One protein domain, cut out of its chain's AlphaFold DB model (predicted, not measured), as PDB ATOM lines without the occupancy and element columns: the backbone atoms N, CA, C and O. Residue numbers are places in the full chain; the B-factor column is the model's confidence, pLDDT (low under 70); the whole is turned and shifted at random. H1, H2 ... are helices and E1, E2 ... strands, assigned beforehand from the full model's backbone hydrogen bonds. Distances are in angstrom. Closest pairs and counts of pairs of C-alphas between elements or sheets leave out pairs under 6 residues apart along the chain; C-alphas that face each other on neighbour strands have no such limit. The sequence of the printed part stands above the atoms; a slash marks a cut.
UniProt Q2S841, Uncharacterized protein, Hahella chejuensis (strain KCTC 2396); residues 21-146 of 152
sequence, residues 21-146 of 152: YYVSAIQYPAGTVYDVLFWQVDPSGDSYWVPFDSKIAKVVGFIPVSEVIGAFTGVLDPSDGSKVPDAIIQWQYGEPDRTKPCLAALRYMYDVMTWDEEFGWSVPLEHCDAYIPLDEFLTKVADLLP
ATOM      1  N   TYR A  21     -13.762   5.091 -35.645       96.50
ATOM      2  CA  TYR A  21     -13.673   3.705 -36.080       96.50
ATOM      3  C   TYR A  21     -14.847   2.852 -35.601       96.50
ATOM      4  O   TYR A  21     -15.339   2.982 -34.471       96.50
ATOM      5  N   TYR A  22     -15.234   1.915 -36.460       97.62
ATOM      6  CA  TYR A  22     -16.235   0.895 -36.203       97.62
ATOM      7  C   TYR A  22     -15.668  -0.487 -36.500       97.62
ATOM      8  O   TYR A  22     -15.052  -0.711 -37.542       97.62
ATOM      9  N   VAL A  23     -15.971  -1.439 -35.623       97.75
ATOM     10  CA  VAL A  23     -15.911  -2.856 -35.972       97.75
ATOM     11  C   VAL A  23     -17.006  -3.115 -36.993       97.75
ATOM     12  O   VAL A  23     -18.171  -2.818 -36.740       97.75
ATOM     13  N   SER A  24     -16.630  -3.629 -38.152       97.81
ATOM     14  CA  SER A  24     -17.486  -3.753 -39.325       97.81
ATOM     15  C   SER A  24     -17.569  -5.209 -39.756       97.81
ATOM     16  O   SER A  24     -16.547  -5.861 -39.948       97.81
ATOM     17  N   ALA A  25     -18.788  -5.713 -39.930       97.31
ATOM     18  CA  ALA A  25     -19.056  -6.993 -40.565       97.31
ATOM     19  C   ALA A  25     -19.166  -6.767 -42.074       97.31
ATOM     20  O   ALA A  25     -20.038  -6.028 -42.545       97.31
ATOM     21  N   ILE A  26     -18.278  -7.393 -42.834       96.81
ATOM     22  CA  ILE A  26     -18.142  -7.223 -44.276       96.81
ATOM     23  C   ILE A  26     -18.535  -8.531 -44.959       96.81
ATOM     24  O   ILE A  26     -17.874  -9.560 -44.816       96.81
ATOM     25  N   GLN A  27     -19.614  -8.492 -45.733       95.94
ATOM     26  CA  GLN A  27     -20.106  -9.645 -46.472       95.94
ATOM     27  C   GLN A  27     -19.390  -9.761 -47.818       95.94
ATOM     28  O   GLN A  27     -19.619  -8.938 -48.707       95.94
ATOM     29  N   TYR A  28     -18.597 -10.817 -47.989       93.88
ATOM     30  CA  TYR A  28     -18.071 -11.287 -49.275       93.88
ATOM     31  C   TYR A  28     -18.914 -12.460 -49.807       93.88
ATOM     32  O   TYR A  28     -19.656 -13.081 -49.038       93.88
ATOM     33  N   PRO A  29     -18.765 -12.850 -51.090       92.75
ATOM     34  CA  PRO A  29     -19.434 -14.036 -51.630       92.75
ATOM     35  C   PRO A  29     -19.022 -15.340 -50.932       92.75
ATOM     36  O   PRO A  29     -19.799 -16.286 -50.892       92.75
ATOM     37  N   ALA A  30     -17.802 -15.390 -50.390       92.50
ATOM     38  CA  ALA A  30     -17.261 -16.559 -49.696       92.50
ATOM     39  C   ALA A  30     -17.639 -16.628 -48.203       92.50
ATOM     40  O   ALA A  30     -17.403 -17.653 -47.571       92.50
ATOM     41  N   GLY A  31     -18.194 -15.554 -47.635       91.94
ATOM     42  CA  GLY A  31     -18.522 -15.472 -46.214       91.94
ATOM     43  C   GLY A  31     -18.372 -14.064 -45.645       91.94
ATOM     44  O   GLY A  31     -18.033 -13.118 -46.359       91.94
ATOM     45  N   THR A  32     -18.643 -13.938 -44.351       94.88
ATOM     46  CA  THR A  32     -18.489 -12.684 -43.605       94.88
ATOM     47  C   THR A  32     -17.097 -12.614 -42.997       94.88
ATOM     48  O   THR A  32     -16.633 -13.580 -42.394       94.88
ATOM     49  N   VAL A  33     -16.447 -11.464 -43.139       95.56
ATOM     50  CA  VAL A  33     -15.200 -11.128 -42.443       95.56
ATOM     51  C   VAL A  33     -15.425  -9.898 -41.573       95.56
ATOM     52  O   VAL A  33     -16.361  -9.133 -41.810       95.56
ATOM     53  N   TYR A  34     -14.571  -9.706 -40.576       97.06
ATOM     54  CA  TYR A  34     -14.631  -8.555 -39.681       97.06
ATOM     55  C   TYR A  34     -13.391  -7.693 -39.866       97.06
ATOM     56  O   TYR A  34     -12.301  -8.228 -40.053       97.06
ATOM     57  N   ASP A  35     -13.568  -6.379 -39.797       97.25
ATOM     58  CA  ASP A  35     -12.476  -5.409 -39.868       97.25
ATOM     59  C   ASP A  35     -12.788  -4.169 -39.017       97.25
ATOM     60  O   ASP A  35     -13.924  -3.982 -38.572       97.25
ATOM     61  N   VAL A  36     -11.798  -3.310 -38.792       97.44
ATOM     62  CA  VAL A  36     -11.969  -1.994 -38.170       97.44
ATOM     63  C   VAL A  36     -11.881  -0.923 -39.253       97.44
ATOM     64  O   VAL A  36     -10.811  -0.627 -39.771       97.44
ATOM     65  N   LEU A  37     -13.025  -0.325 -39.587       97.06
ATOM     66  CA  LEU A  37     -13.138   0.681 -40.641       97.06
ATOM     67  C   LEU A  37     -13.467   2.050 -40.056       97.06
ATOM     68  O   LEU A  37     -14.232   2.171 -39.096       97.06
ATOM     69  N   PHE A  38     -12.918   3.093 -40.664       95.56
ATOM     70  CA  PHE A  38     -13.224   4.471 -40.310       95.56
ATOM     71  C   PHE A  38     -14.447   4.957 -41.087       95.56
ATOM     72  O   PHE A  38     -14.514   4.797 -42.307       95.56
ATOM     73  N   TRP A  39     -15.417   5.567 -40.401       95.75
ATOM     74  CA  TRP A  39     -16.541   6.227 -41.070       95.75
ATOM     75  C   TRP A  39     -16.195   7.691 -41.337       95.75
ATOM     76  O   TRP A  39     -16.273   8.545 -40.445       95.75
ATOM     77  N   GLN A  40     -15.780   7.978 -42.567       94.50
ATOM     78  CA  GLN A  40     -15.431   9.318 -43.014       94.50
ATOM     79  C   GLN A  40     -16.703  10.082 -43.378       94.50
ATOM     80  O   GLN A  40     -17.571   9.562 -44.075       94.50
ATOM     81  N   VAL A  41     -16.779  11.335 -42.938       91.44
ATOM     82  CA  VAL A  41     -17.710  12.331 -43.477       91.44
ATOM     83  C   VAL A  41     -16.850  13.436 -44.061       91.44
ATOM     84  O   VAL A  41     -15.967  13.961 -43.375       91.44
ATOM     85  N   ASP A  42     -17.025  13.726 -45.341       88.12
ATOM     86  CA  ASP A  42     -16.256  14.759 -46.019       88.12
ATOM     87  C   ASP A  42     -16.912  16.148 -45.873       88.12
ATOM     88  O   ASP A  42     -18.067  16.264 -45.449       88.12
ATOM     89  N   PRO A  43     -16.194  17.239 -46.199       87.00
ATOM     90  CA  PRO A  43     -16.759  18.586 -46.133       87.00
ATOM     91  C   PRO A  43     -17.930  18.841 -47.100       87.00
ATOM     92  O   PRO A  43     -18.663  19.809 -46.900       87.00
ATOM     93  N   SER A  44     -18.103  18.018 -48.141       89.56
ATOM     94  CA  SER A  44     -19.255  18.060 -49.056       89.56
ATOM     95  C   SER A  44     -20.514  17.428 -48.459       89.56
ATOM     96  O   SER A  44     -21.609  17.686 -48.962       89.56
ATOM     97  N   GLY A  45     -20.377  16.661 -47.377       83.75
ATOM     98  CA  GLY A  45     -21.456  15.922 -46.729       83.75
ATOM     99  C   GLY A  45     -21.593  14.476 -47.208       83.75
ATOM    100  O   GLY A  45     -22.506  13.786 -46.748       83.75
ATOM    101  N   ASP A  46     -20.704  14.001 -48.080       89.56
ATOM    102  CA  ASP A  46     -20.650  12.594 -48.460       89.56
ATOM    103  C   ASP A  46     -20.025  11.778 -47.325       89.56
ATOM    104  O   ASP A  46     -19.155  12.243 -46.582       89.56
ATOM    105  N   SER A  47     -20.493  10.540 -47.170       91.94
ATOM    106  CA  SER A  47     -20.036   9.648 -46.107       91.94
ATOM    107  C   SER A  47     -19.732   8.258 -46.639       91.94
ATOM    108  O   SER A  47     -20.466   7.720 -47.472       91.94
ATOM    109  N   TYR A  48     -18.602   7.705 -46.210       93.62
ATOM    110  CA  TYR A  48     -18.072   6.457 -46.741       93.62
ATOM    111  C   TYR A  48     -17.116   5.774 -45.760       93.62
ATOM    112  O   TYR A  48     -16.555   6.383 -44.849       93.62
ATOM    113  N   TRP A  49     -16.939   4.472 -45.965       95.19
ATOM    114  CA  TRP A  49     -16.031   3.638 -45.190       95.19
ATOM    115  C   TRP A  49     -14.601   3.747 -45.727       95.19
ATOM    116  O   TRP A  49     -14.378   3.623 -46.929       95.19
ATOM    117  N   VAL A  50     -13.614   3.916 -44.851       93.31
ATOM    118  CA  VAL A  50     -12.188   3.983 -45.207       93.31
ATOM    119  C   VAL A  50     -11.424   2.880 -44.466       93.31
ATOM    120  O   VAL A  50     -11.651   2.713 -43.265       93.31
ATOM    121  N   PRO A  51     -10.521   2.136 -45.138       87.81
ATOM    122  CA  PRO A  51     -10.162   2.185 -46.565       87.81
ATOM    123  C   PRO A  51     -11.020   1.233 -47.430       87.81
ATOM    124  O   PRO A  51     -10.490   0.455 -48.223       87.81
ATOM    125  N   PHE A  52     -12.347   1.235 -47.268       89.56
ATOM    126  CA  PHE A  52     -13.208   0.231 -47.895       89.56
ATOM    127  C   PHE A  52     -13.866   0.732 -49.187       89.56
ATOM    128  O   PHE A  52     -14.898   1.398 -49.164       89.56
ATOM    129  N   ASP A  53     -13.306   0.318 -50.323       84.12
ATOM    130  CA  ASP A  53     -13.904   0.467 -51.655       84.12
ATOM    131  C   ASP A  53     -13.906  -0.895 -52.367       84.12
ATOM    132  O   ASP A  53     -12.922  -1.314 -52.981       84.12
ATOM    133  N   SER A  54     -15.001  -1.648 -52.221       86.94
ATOM    134  CA  SER A  54     -15.148  -2.982 -52.812       86.94
ATOM    135  C   SER A  54     -16.407  -3.085 -53.659       86.94
ATOM    136  O   SER A  54     -17.505  -2.736 -53.233       86.94
ATOM    137  N   LYS A  55     -16.262  -3.659 -54.861       89.88
ATOM    138  CA  LYS A  55     -17.385  -3.960 -55.769       89.88
ATOM    139  C   LYS A  55     -18.060  -5.300 -55.485       89.88
ATOM    140  O   LYS A  55     -19.153  -5.547 -55.985       89.88
ATOM    141  N   ILE A  56     -17.381  -6.186 -54.758       93.06
ATOM    142  CA  ILE A  56     -17.834  -7.565 -54.517       93.06
ATOM    143  C   ILE A  56     -18.234  -7.810 -53.064       93.06
ATOM    144  O   ILE A  56     -18.711  -8.894 -52.750       93.06
ATOM    145  N   ALA A  57     -18.021  -6.831 -52.186       93.88
ATOM    146  CA  ALA A  57     -18.322  -6.938 -50.772       93.88
ATOM    147  C   ALA A  57     -19.040  -5.688 -50.273       93.88
ATOM    148  O   ALA A  57     -18.893  -4.609 -50.842       93.88
ATOM    149  N   LYS A  58     -19.808  -5.836 -49.197       94.81
ATOM    150  CA  LYS A  58     -20.532  -4.734 -48.557       94.81
ATOM    151  C   LYS A  58     -20.393  -4.807 -47.043       94.81
ATOM    152  O   LYS A  58     -20.440  -5.898 -46.479       94.81
ATOM    153  N   VAL A  59     -20.289  -3.654 -46.390       96.44
ATOM    154  CA  VAL A  59     -20.484  -3.571 -44.938       96.44
ATOM    155  C   VAL A  59     -21.965  -3.833 -44.653       96.44
ATOM    156  O   VAL A  59     -22.834  -3.127 -45.165       96.44
ATOM    157  N   VAL A  60     -22.259  -4.892 -43.898       95.88
ATOM    158  CA  VAL A  60     -23.628  -5.330 -43.555       95.88
ATOM    159  C   VAL A  60     -23.999  -5.059 -42.107       95.88
ATOM    160  O   VAL A  60     -25.186  -5.032 -41.782       95.88
ATOM    161  N   GLY A  61     -22.999  -4.825 -41.263       96.81
ATOM    162  CA  GLY A  61     -23.186  -4.470 -39.871       96.81
ATOM    163  C   GLY A  61     -21.999  -3.686 -39.331       96.81
ATOM    164  O   GLY A  61     -20.884  -3.827 -39.829       96.81
ATOM    165  N   PHE A  62     -22.234  -2.868 -38.311       97.50
ATOM    166  CA  PHE A  62     -21.183  -2.129 -37.620       97.50
ATOM    167  C   PHE A  62     -21.470  -1.954 -36.123       97.50
ATOM    168  O   PHE A  62     -22.625  -1.940 -35.692       97.50
ATOM    169  N   ILE A  63     -20.406  -1.780 -35.339       97.00
ATOM    170  CA  ILE A  63     -20.420  -1.456 -33.908       97.00
ATOM    171  C   ILE A  63     -19.312  -0.425 -33.647       97.00
ATOM    172  O   ILE A  63     -18.194  -0.626 -34.123       97.00
ATOM    173  N   PRO A  64     -19.552   0.672 -32.903       96.25
ATOM    174  CA  PRO A  64     -18.473   1.575 -32.506       96.25
ATOM    175  C   PRO A  64     -17.356   0.823 -31.776       96.25
ATOM    176  O   PRO A  64     -17.627   0.075 -30.837       96.25
ATOM    177  N   VAL A  65     -16.094   1.053 -32.156       96.50
ATOM    178  CA  VAL A  65     -14.946   0.357 -31.540       96.50
ATOM    179  C   VAL A  65     -14.936   0.507 -30.020       96.50
ATOM    180  O   VAL A  65     -14.679  -0.462 -29.313       96.50
ATOM    181  N   SER A  66     -15.288   1.688 -29.506       94.56
ATOM    182  CA  SER A  66     -15.346   1.954 -28.066       94.56
ATOM    183  C   SER A  66     -16.295   1.018 -27.311       94.56
ATOM    184  O   SER A  66     -16.022   0.667 -26.170       94.56
ATOM    185  N   GLU A  67     -17.409   0.608 -27.926       95.06
ATOM    186  CA  GLU A  67     -18.367  -0.308 -27.293       95.06
ATOM    187  C   GLU A  67     -17.781  -1.716 -27.182       95.06
ATOM    188  O   GLU A  67     -17.874  -2.344 -26.128       95.06
ATOM    189  N   VAL A  68     -17.105  -2.178 -28.238       96.44
ATOM    190  CA  VAL A  68     -16.421  -3.478 -28.238       96.44
ATOM    191  C   VAL A  68     -15.246  -3.472 -27.260       96.44
ATOM    192  O   VAL A  68     -15.105  -4.407 -26.479       96.44
ATOM    193  N   ILE A  69     -14.449  -2.399 -27.235       95.56
ATOM    194  CA  ILE A  69     -13.370  -2.216 -26.256       95.56
ATOM    195  C   ILE A  69     -13.923  -2.275 -24.837       95.56
ATOM    196  O   ILE A  69     -13.445  -3.073 -24.039       95.56
ATOM    197  N   GLY A  70     -14.964  -1.498 -24.527       93.75
ATOM    198  CA  GLY A  70     -15.570  -1.495 -23.197       93.75
ATOM    199  C   GLY A  70     -16.025  -2.885 -22.755       93.75
ATOM    200  O   GLY A  70     -15.791  -3.266 -21.609       93.75
ATOM    201  N   ALA A  71     -16.607  -3.667 -23.666       94.00
ATOM    202  CA  ALA A  71     -17.035  -5.031 -23.380       94.00
ATOM    203  C   ALA A  71     -15.873  -6.027 -23.241       94.00
ATOM    204  O   ALA A  71     -15.936  -6.919 -22.397       94.00
ATOM    205  N   PHE A  72     -14.823  -5.904 -24.054       95.50
ATOM    206  CA  PHE A  72     -13.723  -6.868 -24.073       95.50
ATOM    207  C   PHE A  72     -12.669  -6.601 -23.004       95.50
ATOM    208  O   PHE A  72     -12.147  -7.552 -22.426       95.50
ATOM    209  N   THR A  73     -12.357  -5.338 -22.727       94.38
ATOM    210  CA  THR A  73     -11.285  -4.958 -21.796       94.38
ATOM    211  C   THR A  73     -11.818  -4.550 -20.423       94.38
ATOM    212  O   THR A  73     -11.081  -4.583 -19.440       94.38
ATOM    213  N   GLY A  74     -13.080  -4.107 -20.340       92.44
ATOM    214  CA  GLY A  74     -13.633  -3.448 -19.151       92.44
ATOM    215  C   GLY A  74     -13.022  -2.070 -18.855       92.44
ATOM    216  O   GLY A  74     -13.391  -1.442 -17.863       92.44
ATOM    217  N   VAL A  75     -12.096  -1.590 -19.695       91.31
ATOM    218  CA  VAL A  75     -11.306  -0.367 -19.506       91.31
ATOM    219  C   VAL A  75     -11.259   0.398 -20.827       91.31
ATOM    220  O   VAL A  75     -10.523   0.035 -21.746       91.31
ATOM    221  N   LEU A  76     -12.049   1.471 -20.923       90.62
ATOM    222  CA  LEU A  76     -12.066   2.337 -22.107       90.62
ATOM    223  C   LEU A  76     -10.783   3.169 -22.227       90.62
ATOM    224  O   LEU A  76     -10.265   3.331 -23.327       90.62
ATOM    225  N   ASP A  77     -10.272   3.674 -21.107       91.31
ATOM    226  CA  ASP A  77      -9.070   4.503 -21.049       91.31
ATOM    227  C   ASP A  77      -7.975   3.761 -20.263       91.31
ATOM    228  O   ASP A  77      -8.104   3.622 -19.046       91.31
ATOM    229  N   PRO A  78      -6.939   3.230 -20.938       92.12
ATOM    230  CA  PRO A  78      -5.864   2.475 -20.301       92.12
ATOM    231  C   PRO A  78      -4.680   3.331 -19.825       92.12
ATOM    232  O   PRO A  78      -3.680   2.752 -19.389       92.12
ATOM    233  N   SER A  79      -4.758   4.664 -19.919       89.75
ATOM    234  CA  SER A  79      -3.628   5.587 -19.695       89.75
ATOM    235  C   SER A  79      -3.028   5.540 -18.286       89.75
ATOM    236  O   SER A  79      -1.853   5.853 -18.097       89.75
ATOM    237  N   ASP A  80      -3.793   5.102 -17.288       86.75
ATOM    238  CA  ASP A  80      -3.325   4.937 -15.909       86.75
ATOM    239  C   ASP A  80      -2.722   3.547 -15.618       86.75
ATOM    240  O   ASP A  80      -2.323   3.264 -14.485       86.75
ATOM    241  N   GLY A  81      -2.634   2.675 -16.627       84.50
ATOM    242  CA  GLY A  81      -2.138   1.310 -16.471       84.50
ATOM    243  C   GLY A  81      -3.160   0.335 -15.877       84.50
ATOM    244  O   GLY A  81      -2.782  -0.773 -15.481       84.50
ATOM    245  N   SER A  82      -4.435   0.725 -15.779       83.25
ATOM    246  CA  SER A  82      -5.502  -0.120 -15.242       83.25
ATOM    247  C   SER A  82      -5.665  -1.419 -16.027       83.25
ATOM    248  O   SER A  82      -5.779  -1.433 -17.251       83.25
ATOM    249  N   LYS A  83      -5.755  -2.530 -15.290       82.69
ATOM    250  CA  LYS A  83      -6.054  -3.859 -15.833       82.69
ATOM    251  C   LYS A  83      -7.214  -4.489 -15.083       82.69
ATOM    252  O   LYS A  83      -7.276  -4.424 -13.855       82.69
ATOM    253  N   VAL A  84      -8.097  -5.150 -15.824       89.25
ATOM    254  CA  VAL A  84      -9.169  -5.982 -15.270       89.25
ATOM    255  C   VAL A  84      -8.713  -7.440 -15.375       89.25
ATOM    256  O   VAL A  84      -8.539  -7.919 -16.495       89.25
ATOM    257  N   PRO A  85      -8.487  -8.154 -14.253       85.31
ATOM    258  CA  PRO A  85      -7.880  -9.490 -14.263       85.31
ATOM    259  C   PRO A  85      -8.565 -10.515 -15.176       85.31
ATOM    260  O   PRO A  85      -7.879 -11.327 -15.784       85.31
ATOM    261  N   ASP A  86      -9.889 -10.425 -15.319       88.19
ATOM    262  CA  ASP A  86     -10.707 -11.374 -16.085       88.19
ATOM    263  C   ASP A  86     -11.252 -10.780 -17.398       88.19
ATOM    264  O   ASP A  86     -12.282 -11.220 -17.911       88.19
ATOM    265  N   ALA A  87     -10.600  -9.746 -17.940       93.44
ATOM    266  CA  ALA A  87     -10.976  -9.198 -19.240       93.44
ATOM    267  C   ALA A  87     -10.709 -10.194 -20.380       93.44
ATOM    268  O   ALA A  87      -9.736 -10.950 -20.351       93.44
ATOM    269  N   ILE A  88     -11.561 -10.152 -21.409       95.69
ATOM    270  CA  ILE A  88     -11.465 -10.988 -22.616       95.69
ATOM    271  C   ILE A  88     -10.168 -10.684 -23.374       95.69
ATOM    272  O   ILE A  88      -9.534 -11.601 -23.895       95.69
ATOM    273  N   ILE A  89      -9.785  -9.404 -23.422       95.50
ATOM    274  CA  ILE A  89      -8.527  -8.915 -23.993       95.50
ATOM    275  C   ILE A  89      -7.873  -7.961 -22.993       95.50
ATOM    276  O   ILE A  89      -8.546  -7.142 -22.366       95.50
ATOM    277  N   GLN A  90      -6.551  -8.050 -22.869       95.31
ATOM    278  CA  GLN A  90      -5.754  -7.148 -22.045       95.31
ATOM    279  C   GLN A  90      -5.110  -6.061 -22.904       95.31
ATOM    280  O   GLN A  90      -4.560  -6.345 -23.966       95.31
ATOM    281  N   TRP A  91      -5.095  -4.831 -22.392       96.50
ATOM    282  CA  TRP A  91      -4.257  -3.774 -22.946       96.50
ATOM    283  C   TRP A  91      -2.771  -4.138 -22.831       96.50
ATOM    284  O   TRP A  91      -2.294  -4.572 -21.773       96.50
ATOM    285  N   GLN A  92      -2.044  -3.943 -23.928       95.94
ATOM    286  CA  GLN A  92      -0.594  -4.074 -24.003       95.94
ATOM    287  C   GLN A  92       0.055  -2.689 -23.986       95.94
ATOM    288  O   GLN A  92      -0.537  -1.707 -24.424       95.94
ATOM    289  N   TYR A  93       1.273  -2.612 -23.458       94.56
ATOM    290  CA  TYR A  93       1.987  -1.355 -23.240       94.56
ATOM    291  C   TYR A  93       3.385  -1.440 -23.848       94.56
ATOM    292  O   TYR A  93       3.996  -2.511 -23.852       94.56
ATOM    293  N   GLY A  94       3.907  -0.302 -24.304       93.62
ATOM    294  CA  GLY A  94       5.192  -0.215 -24.995       93.62
ATOM    295  C   GLY A  94       5.037  -0.271 -26.513       93.62
ATOM    296  O   GLY A  94       4.003   0.113 -27.051       93.62
ATOM    297  N   GLU A  95       6.078  -0.727 -27.203       95.56
ATOM    298  CA  GLU A  95       6.080  -0.786 -28.665       95.56
ATOM    299  C   GLU A  95       5.318  -2.028 -29.179       95.56
ATOM    300  O   GLU A  95       5.582  -3.135 -28.693       95.56
ATOM    301  N   PRO A  96       4.383  -1.875 -30.139       96.06
ATOM    302  CA  PRO A  96       3.726  -3.001 -30.800       96.06
ATOM    303  C   PRO A  96       4.660  -3.800 -31.720       96.06
ATOM    304  O   PRO A  96       5.736  -3.348 -32.111       96.06
ATOM    305  N   ASP A  97       4.222  -4.994 -32.123       95.62
ATOM    306  CA  ASP A  97       4.879  -5.756 -33.189       95.62
ATOM    307  C   ASP A  97       4.714  -5.038 -34.537       95.62
ATOM    308  O   ASP A  97       3.610  -4.929 -35.067       95.62
ATOM    309  N   ARG A  98       5.833  -4.591 -35.116       96.56
ATOM    310  CA  ARG A  98       5.896  -3.861 -36.394       96.56
ATOM    311  C   ARG A  98       5.391  -4.655 -37.600       96.56
ATOM    312  O   ARG A  98       5.145  -4.082 -38.651       96.56
ATOM    313  N   THR A  99       5.244  -5.972 -37.486       95.69
ATOM    314  CA  THR A  99       4.767  -6.811 -38.595       95.69
ATOM    315  C   THR A  99       3.245  -6.850 -38.712       95.69
ATOM    316  O   THR A  99       2.724  -7.423 -39.673       95.69
ATOM    317  N   LYS A 100       2.517  -6.265 -37.753       94.50
ATOM    318  CA  LYS A 100       1.058  -6.348 -37.677       94.50
ATOM    319  C   LYS A 100       0.424  -5.007 -37.303       94.50
ATOM    320  O   LYS A 100       0.995  -4.258 -36.515       94.50
ATOM    321  N   PRO A 101      -0.785  -4.716 -37.811       96.88
ATOM    322  CA  PRO A 101      -1.560  -3.591 -37.318       96.88
ATOM    323  C   PRO A 101      -2.019  -3.826 -35.876       96.88
ATOM    324  O   PRO A 101      -2.278  -4.960 -35.453       96.88
ATOM    325  N   CYS A 102      -2.195  -2.739 -35.135       97.56
ATOM    326  CA  CYS A 102      -2.805  -2.764 -33.814       97.56
ATOM    327  C   CYS A 102      -3.878  -1.684 -33.675       97.56
ATOM    328  O   CYS A 102      -3.860  -0.658 -34.351       97.56
ATOM    329  N   LEU A 103      -4.828  -1.935 -32.782       97.50
ATOM    330  CA  LEU A 103      -5.760  -0.932 -32.307       97.50
ATOM    331  C   LEU A 103      -5.118  -0.205 -31.125       97.50
ATOM    332  O   LEU A 103      -4.885  -0.806 -30.076       97.50
ATOM    333  N   ALA A 104      -4.830   1.077 -31.297       97.00
ATOM    334  CA  ALA A 104      -4.186   1.910 -30.298       97.00
ATOM    335  C   ALA A 104      -5.206   2.765 -29.547       97.00
ATOM    336  O   ALA A 104      -6.091   3.375 -30.151       97.00
ATOM    337  N   ALA A 105      -5.054   2.834 -28.227       96.25
ATOM    338  CA  ALA A 105      -5.651   3.878 -27.413       96.25
ATOM    339  C   ALA A 105      -4.755   5.115 -27.471       96.25
ATOM    340  O   ALA A 105      -3.576   5.066 -27.112       96.25
ATOM    341  N   LEU A 106      -5.337   6.211 -27.937       93.56
ATOM    342  CA  LEU A 106      -4.761   7.542 -27.903       93.56
ATOM    343  C   LEU A 106      -5.547   8.387 -26.905       93.56
ATOM    344  O   LEU A 106      -6.673   8.060 -26.510       93.56
ATOM    345  N   ARG A 107      -5.010   9.560 -26.585       85.31
ATOM    346  CA  ARG A 107      -5.703  10.519 -25.731       85.31
ATOM    347  C   ARG A 107      -7.070  10.902 -26.326       85.31
ATOM    348  O   ARG A 107      -7.151  11.681 -27.273       85.31
ATOM    349  N   TYR A 108      -8.142  10.389 -25.715       82.81
ATOM    350  CA  TYR A 108      -9.562  10.579 -26.072       82.81
ATOM    351  C   TYR A 108     -10.078   9.863 -27.330       82.81
ATOM    352  O   TYR A 108     -11.240  10.068 -27.694       82.81
ATOM    353  N   MET A 109      -9.276   9.034 -27.998       91.50
ATOM    354  CA  MET A 109      -9.717   8.335 -29.209       91.50
ATOM    355  C   MET A 109      -8.980   7.018 -29.433       91.50
ATOM    356  O   MET A 109      -8.004   6.719 -28.758       91.50
ATOM    357  N   TYR A 110      -9.459   6.240 -30.399       95.00
ATOM    358  CA  TYR A 110      -8.783   5.033 -30.861       95.00
ATOM    359  C   TYR A 110      -8.361   5.208 -32.310       95.00
ATOM    360  O   TYR A 110      -9.064   5.880 -33.071       95.00
ATOM    361  N   ASP A 111      -7.255   4.576 -32.682       95.81
ATOM    362  CA  ASP A 111      -6.765   4.556 -34.057       95.81
ATOM    363  C   ASP A 111      -6.217   3.177 -34.430       95.81
ATOM    364  O   ASP A 111      -5.792   2.412 -33.562       95.81
ATOM    365  N   VAL A 112      -6.225   2.855 -35.721       96.50
ATOM    366  CA  VAL A 112      -5.539   1.673 -36.244       96.50
ATOM    367  C   VAL A 112      -4.127   2.088 -36.630       96.50
ATOM    368  O   VAL A 112      -3.906   2.790 -37.616       96.50
ATOM    369  N   MET A 113      -3.154   1.645 -35.843       96.12
ATOM    370  CA  MET A 113      -1.748   1.910 -36.099       96.12
ATOM    371  C   MET A 113      -1.155   0.842 -37.008       96.12
ATOM    372  O   MET A 113      -1.347  -0.359 -36.805       96.12
ATOM    373  N   THR A 114      -0.398   1.293 -38.003       95.81
ATOM    374  CA  THR A 114       0.374   0.445 -38.918       95.81
ATOM    375  C   THR A 114       1.818   0.925 -38.947       95.81
ATOM    376  O   THR A 114       2.087   2.112 -38.745       95.81
ATOM    377  N   TRP A 115       2.744  -0.009 -39.142       96.19
ATOM    378  CA  TRP A 115       4.157   0.299 -39.312       96.19
ATOM    379  C   TRP A 115       4.485   0.428 -40.796       96.19
ATOM    380  O   TRP A 115       4.122  -0.434 -41.598       96.19
ATOM    381  N   ASP A 116       5.209   1.485 -41.126       96.00
ATOM    382  CA  ASP A 116       5.836   1.700 -42.418       96.00
ATOM    383  C   ASP A 116       7.363   1.765 -42.239       96.00
ATOM    384  O   ASP A 116       7.863   2.384 -41.303       96.00
ATOM    385  N   GLU A 117       8.128   1.113 -43.115       94.62
ATOM    386  CA  GLU A 117       9.594   1.058 -42.989       94.62
ATOM    387  C   GLU A 117      10.281   2.409 -43.259       94.62
ATOM    388  O   GLU A 117      11.375   2.656 -42.750       94.62
ATOM    389  N   GLU A 118       9.669   3.286 -44.060       95.56
ATOM    390  CA  GLU A 118      10.203   4.611 -44.389       95.56
ATOM    391  C   GLU A 118       9.785   5.655 -43.345       95.56
ATOM    392  O   GLU A 118      10.598   6.495 -42.947       95.56
ATOM    393  N   PHE A 119       8.537   5.588 -42.877       93.81
ATOM    394  CA  PHE A 119       7.926   6.621 -42.035       93.81
ATOM    395  C   PHE A 119       7.720   6.215 -40.568       93.81
ATOM    396  O   PHE A 119       7.467   7.079 -39.728       93.81
ATOM    397  N   GLY A 120       7.876   4.935 -40.231       94.62
ATOM    398  CA  GLY A 120       7.627   4.390 -38.899       94.62
ATOM    399  C   GLY A 120       6.140   4.167 -38.615       94.62
ATOM    400  O   GLY A 120       5.350   3.868 -39.508       94.62
ATOM    401  N   TRP A 121       5.745   4.279 -37.347       95.94
ATOM    402  CA  TRP A 121       4.346   4.136 -36.941       95.94
ATOM    403  C   TRP A 121       3.486   5.294 -37.463       95.94
ATOM    404  O   TRP A 121       3.851   6.458 -37.306       95.94
ATOM    405  N   SER A 122       2.299   4.980 -37.995       93.56
ATOM    406  CA  SER A 122       1.322   5.981 -38.461       93.56
ATOM    407  C   SER A 122       0.881   6.974 -37.377       93.56
ATOM    408  O   SER A 122       0.433   8.075 -37.692       93.56
ATOM    409  N   VAL A 123       1.048   6.603 -36.105       91.44
ATOM    410  CA  VAL A 123       0.908   7.480 -34.941       91.44
ATOM    411  C   VAL A 123       2.192   7.401 -34.104       91.44
ATOM    412  O   VAL A 123       2.660   6.293 -33.831       91.44
ATOM    413  N   PRO A 124       2.774   8.532 -33.660       91.62
ATOM    414  CA  PRO A 124       3.934   8.513 -32.771       91.62
ATOM    415  C   PRO A 124       3.659   7.733 -31.478       91.62
ATOM    416  O   PRO A 124       2.620   7.922 -30.842       91.62
ATOM    417  N   LEU A 125       4.594   6.869 -31.065       92.19
ATOM    418  CA  LEU A 125       4.413   5.998 -29.894       92.19
ATOM    419  C   LEU A 125       4.225   6.783 -28.592       92.19
ATOM    420  O   LEU A 125       3.527   6.314 -27.702       92.19
ATOM    421  N   GLU A 126       4.779   7.993 -28.475       91.81
ATOM    422  CA  GLU A 126       4.560   8.875 -27.322       91.81
ATOM    423  C   GLU A 126       3.108   9.357 -27.164       91.81
ATOM    424  O   GLU A 126       2.764   9.963 -26.149       91.81
ATOM    425  N   HIS A 127       2.263   9.134 -28.170       92.88
ATOM    426  CA  HIS A 127       0.831   9.429 -28.134       92.88
ATOM    427  C   HIS A 127      -0.027   8.177 -27.921       92.88
ATOM    428  O   HIS A 127      -1.241   8.307 -27.765       92.88
ATOM    429  N   CYS A 128       0.591   6.994 -27.911       94.50
ATOM    430  CA  CYS A 128      -0.070   5.720 -27.682       94.50
ATOM    431  C   CYS A 128       0.009   5.353 -26.196       94.50
ATOM    432  O   CYS A 128       1.080   5.049 -25.672       94.50
ATOM    433  N   ASP A 129      -1.139   5.368 -25.524       94.94
ATOM    434  CA  ASP A 129      -1.242   5.001 -24.109       94.94
ATOM    435  C   ASP A 129      -1.139   3.477 -23.927       94.94
ATOM    436  O   ASP A 129      -0.484   2.983 -23.007       94.94
ATOM    437  N   ALA A 130      -1.785   2.727 -24.822       96.44
ATOM    438  CA  ALA A 130      -1.756   1.271 -24.886       96.44
ATOM    439  C   ALA A 130      -2.249   0.782 -26.256       96.44
ATOM    440  O   ALA A 130      -2.841   1.541 -27.026       96.44
ATOM    441  N   TYR A 131      -2.069  -0.504 -26.545       97.50
ATOM    442  CA  TYR A 131      -2.542  -1.117 -27.784       97.50
ATOM    443  C   TYR A 131      -3.097  -2.529 -27.581       97.50
ATOM    444  O   TYR A 131      -2.855  -3.186 -26.566       97.50
ATOM    445  N   ILE A 132      -3.834  -2.999 -28.585       97.81
ATOM    446  CA  ILE A 132      -4.302  -4.377 -28.740       97.81
ATOM    447  C   ILE A 132      -3.942  -4.835 -30.163       97.81
ATOM    448  O   ILE A 132      -4.273  -4.122 -31.114       97.81
ATOM    449  N   PRO A 133      -3.292  -5.997 -30.357       97.88
ATOM    450  CA  PRO A 133      -3.088  -6.563 -31.691       97.88
ATOM    451  C   PRO A 133      -4.416  -6.716 -32.445       97.88
ATOM    452  O   PRO A 133      -5.390  -7.256 -31.913       97.88
ATOM    453  N   LEU A 134      -4.485  -6.211 -33.680       97.81
ATOM    454  CA  LEU A 134      -5.760  -6.127 -34.399       97.81
ATOM    455  C   LEU A 134      -6.310  -7.517 -34.760       97.81
ATOM    456  O   LEU A 134      -7.521  -7.725 -34.747       97.81
ATOM    457  N   ASP A 135      -5.430  -8.482 -35.035       97.31
ATOM    458  CA  ASP A 135      -5.791  -9.875 -35.316       97.31
ATOM    459  C   ASP A 135      -6.427 -10.564 -34.100       97.31
ATOM    460  O   ASP A 135      -7.468 -11.213 -34.231       97.31
ATOM    461  N   GLU A 136      -5.849 -10.382 -32.913       97.56
ATOM    462  CA  GLU A 136      -6.420 -10.849 -31.649       97.56
ATOM    463  C   GLU A 136      -7.807 -10.237 -31.425       97.56
ATOM    464  O   GLU A 136      -8.775 -10.960 -31.168       97.56
ATOM    465  N   PHE A 137      -7.921  -8.918 -31.589       98.00
ATOM    466  CA  PHE A 137      -9.174  -8.192 -31.416       98.00
ATOM    467  C   PHE A 137     -10.280  -8.699 -32.347       98.00
ATOM    468  O   PHE A 137     -11.363  -9.063 -31.886       98.00
ATOM    469  N   LEU A 138     -10.003  -8.785 -33.650       97.94
ATOM    470  CA  LEU A 138     -10.978  -9.221 -34.652       97.94
ATOM    471  C   LEU A 138     -11.335 -10.705 -34.519       97.94
ATOM    472  O   LEU A 138     -12.486 -11.073 -34.755       97.94
ATOM    473  N   THR A 139     -10.399 -11.549 -34.078       97.69
ATOM    474  CA  THR A 139     -10.693 -12.955 -33.757       97.69
ATOM    475  C   THR A 139     -11.720 -13.042 -32.627       97.69
ATOM    476  O   THR A 139     -12.710 -13.759 -32.745       97.69
ATOM    477  N   LYS A 140     -11.556 -12.254 -31.556       97.19
ATOM    478  CA  LYS A 140     -12.530 -12.223 -30.453       97.19
ATOM    479  C   LYS A 140     -13.884 -11.664 -30.867       97.19
ATOM    480  O   LYS A 140     -14.900 -12.162 -30.386       97.19
ATOM    481  N   VAL A 141     -13.919 -10.677 -31.764       96.75
ATOM    482  CA  VAL A 141     -15.180 -10.211 -32.364       96.75
ATOM    483  C   VAL A 141     -15.875 -11.362 -33.084       96.75
ATOM    484  O   VAL A 141     -17.047 -11.611 -32.822       96.75
ATOM    485  N   ALA A 142     -15.159 -12.083 -33.949       95.88
ATOM    486  CA  ALA A 142     -15.731 -13.185 -34.713       95.88
ATOM    487  C   ALA A 142     -16.284 -14.304 -33.814       95.88
ATOM    488  O   ALA A 142     -17.361 -14.829 -34.091       95.88
ATOM    489  N   ASP A 143     -15.567 -14.635 -32.738       95.56
ATOM    490  CA  ASP A 143     -15.923 -15.723 -31.824       95.56
ATOM    491  C   ASP A 143     -17.093 -15.375 -30.890       95.56
ATOM    492  O   ASP A 143     -17.915 -16.236 -30.576       95.56
ATOM    493  N   LEU A 144     -17.147 -14.134 -30.393       95.44
ATOM    494  CA  LEU A 144     -18.029 -13.751 -29.281       95.44
ATOM    495  C   LEU A 144     -19.163 -12.811 -29.685       95.44
ATOM    496  O   LEU A 144     -20.170 -12.734 -28.985       95.44
ATOM    497  N   LEU A 145     -18.998 -12.090 -30.791       94.00
ATOM    498  CA  LEU A 145     -19.965 -11.136 -31.325       94.00
ATOM    499  C   LEU A 145     -20.210 -11.403 -32.821       94.00
ATOM    500  O   LEU A 145     -20.085 -10.474 -33.625       94.00
ATOM    501  N   PRO A 146     -20.554 -12.637 -33.240       94.25
ATOM    502  CA  PRO A 146     -20.796 -12.905 -34.648       94.25
ATOM    503  C   PRO A 146     -21.966 -12.062 -35.165       94.25
ATOM    504  O   PRO A 146     -22.978 -11.870 -34.489       94.25
TER     505      PRO A 146
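AT A GLANCE: This is residues 21 to 146 of the 152 residues of an uncharacterized protein of Hahella chejuensis (strain KCTC 2396) (UniProt Q2S841). Look first for two sheets set end to end across the domain: a strongly twisted, curled sheet of four strands, E3 E2 E1 E4, like an open trough at one end, and a smaller sheet of three, E6 E5 E7, at the other. Two helices, H1 and H2, set crosswise to each other, bridge the two sheets, and residues 74 to 101 and 114 to 127 make long loops round the end that holds the smaller sheet. You have 126 residues with two named helices and seven named strands, in the order E1 E2 E3 E4 H1 E5 E6 E7 H2; both sheets are antiparallel and the class is mixed, helices and strands. The whole is compact, with a radius of gyration of the C-alphas of 15.1 A, and rounded, spanning 41 by 35 by 29 A.

HOW THE PARTS SIT: Start with the larger sheet, in the order E3, residues 47 to 50, E2, residues 31 to 41, E1, residues 21 to 28, and E4, residues 58 to 64. E1 E2 E3 are a meander, each strand the antiparallel neighbour of the one before; with E4 back beside E1, the four make a Greek key. From edge to edge the strands' lines turn by 91 degrees and the way across the sheet by 81 degrees. E2 bends by 67 degrees at residue 36, and its pairing is staggered: residues 31 to 38 pair with E1 and 38 to 41 with E3. Check N 24 and O 35, 2.8 A, between E1 and E2; N 40 and O 48, 2.9 A, between E2 and E3; and N 25 and O 61, 2.8 A, between E1 and E4. E3 and E4 are only just apart, their closest C-alphas 8.5 A from each other. Now move to H2, residues 134 to 144, on this sheet at a height of 8.6 A, over E2 and across the strands at 68 degrees to E2 on the local plane; its closest C-alphas to E2 are those of Leu 138 and Tyr 34, 6.3 A apart. H1, residues 65 to 73, is also on the sheet, at a height of 5.9 A but over none of its strands. H1 and H2 are close but not clearly touching, the C-alphas of Val 68 and Val 141 being 8.0 A apart, and about perpendicular at 77 degrees. Every O i to N i+4 pair is within hydrogen-bond range in H1 and H2. The second sheet has E5, residues 102 to 106, as its inner strand, with E6, residues 109 to 113, and E7, residues 128 to 133, at its edges. E5 and E6 are a hairpin, with N 104 and O 111 at 2.8 A; between E5 and E7 look at N 103 and O 132, 2.8 A. H1 is on this sheet too, at a height of 9.9 A, while H2 only grazes it with residues 134 to 137. The closest C-alphas of E1 and E6 are those of Tyr 21 and Asp 111, 7.2 A apart.

IN THESE COORDINATES: Find C-alpha 21 at (-13.673, 3.705, -36.080), where E1 begins its 20.5 A. E2, the longest strand, covers 27.9 A, E3 9.7 A and E4 17.4 A, ending at C-alpha 64, (-18.473, 1.575, -32.506); H1 follows with no residue between and covers 11.7 A. E5 measures 12.0 A, E6 12.3 A and E7 13.3 A. H2 follows E7 directly and runs 15.3 A to C-alpha 144 at (-18.029, -13.751, -29.281).

THE WHOLE: The two C-alphas farthest apart are those of Ser 44 and Pro 85, 45.8 A. The printed part runs from 21 to 146 and has no cut. The links H1 to E5, 28 residues, and E6 to E7, 14 residues, are long; within the second, residues 115 to 116 pair antiparallel with 120 to 121. The mean pLDDT of the printed part is 93.9, and no printed residue is under 70.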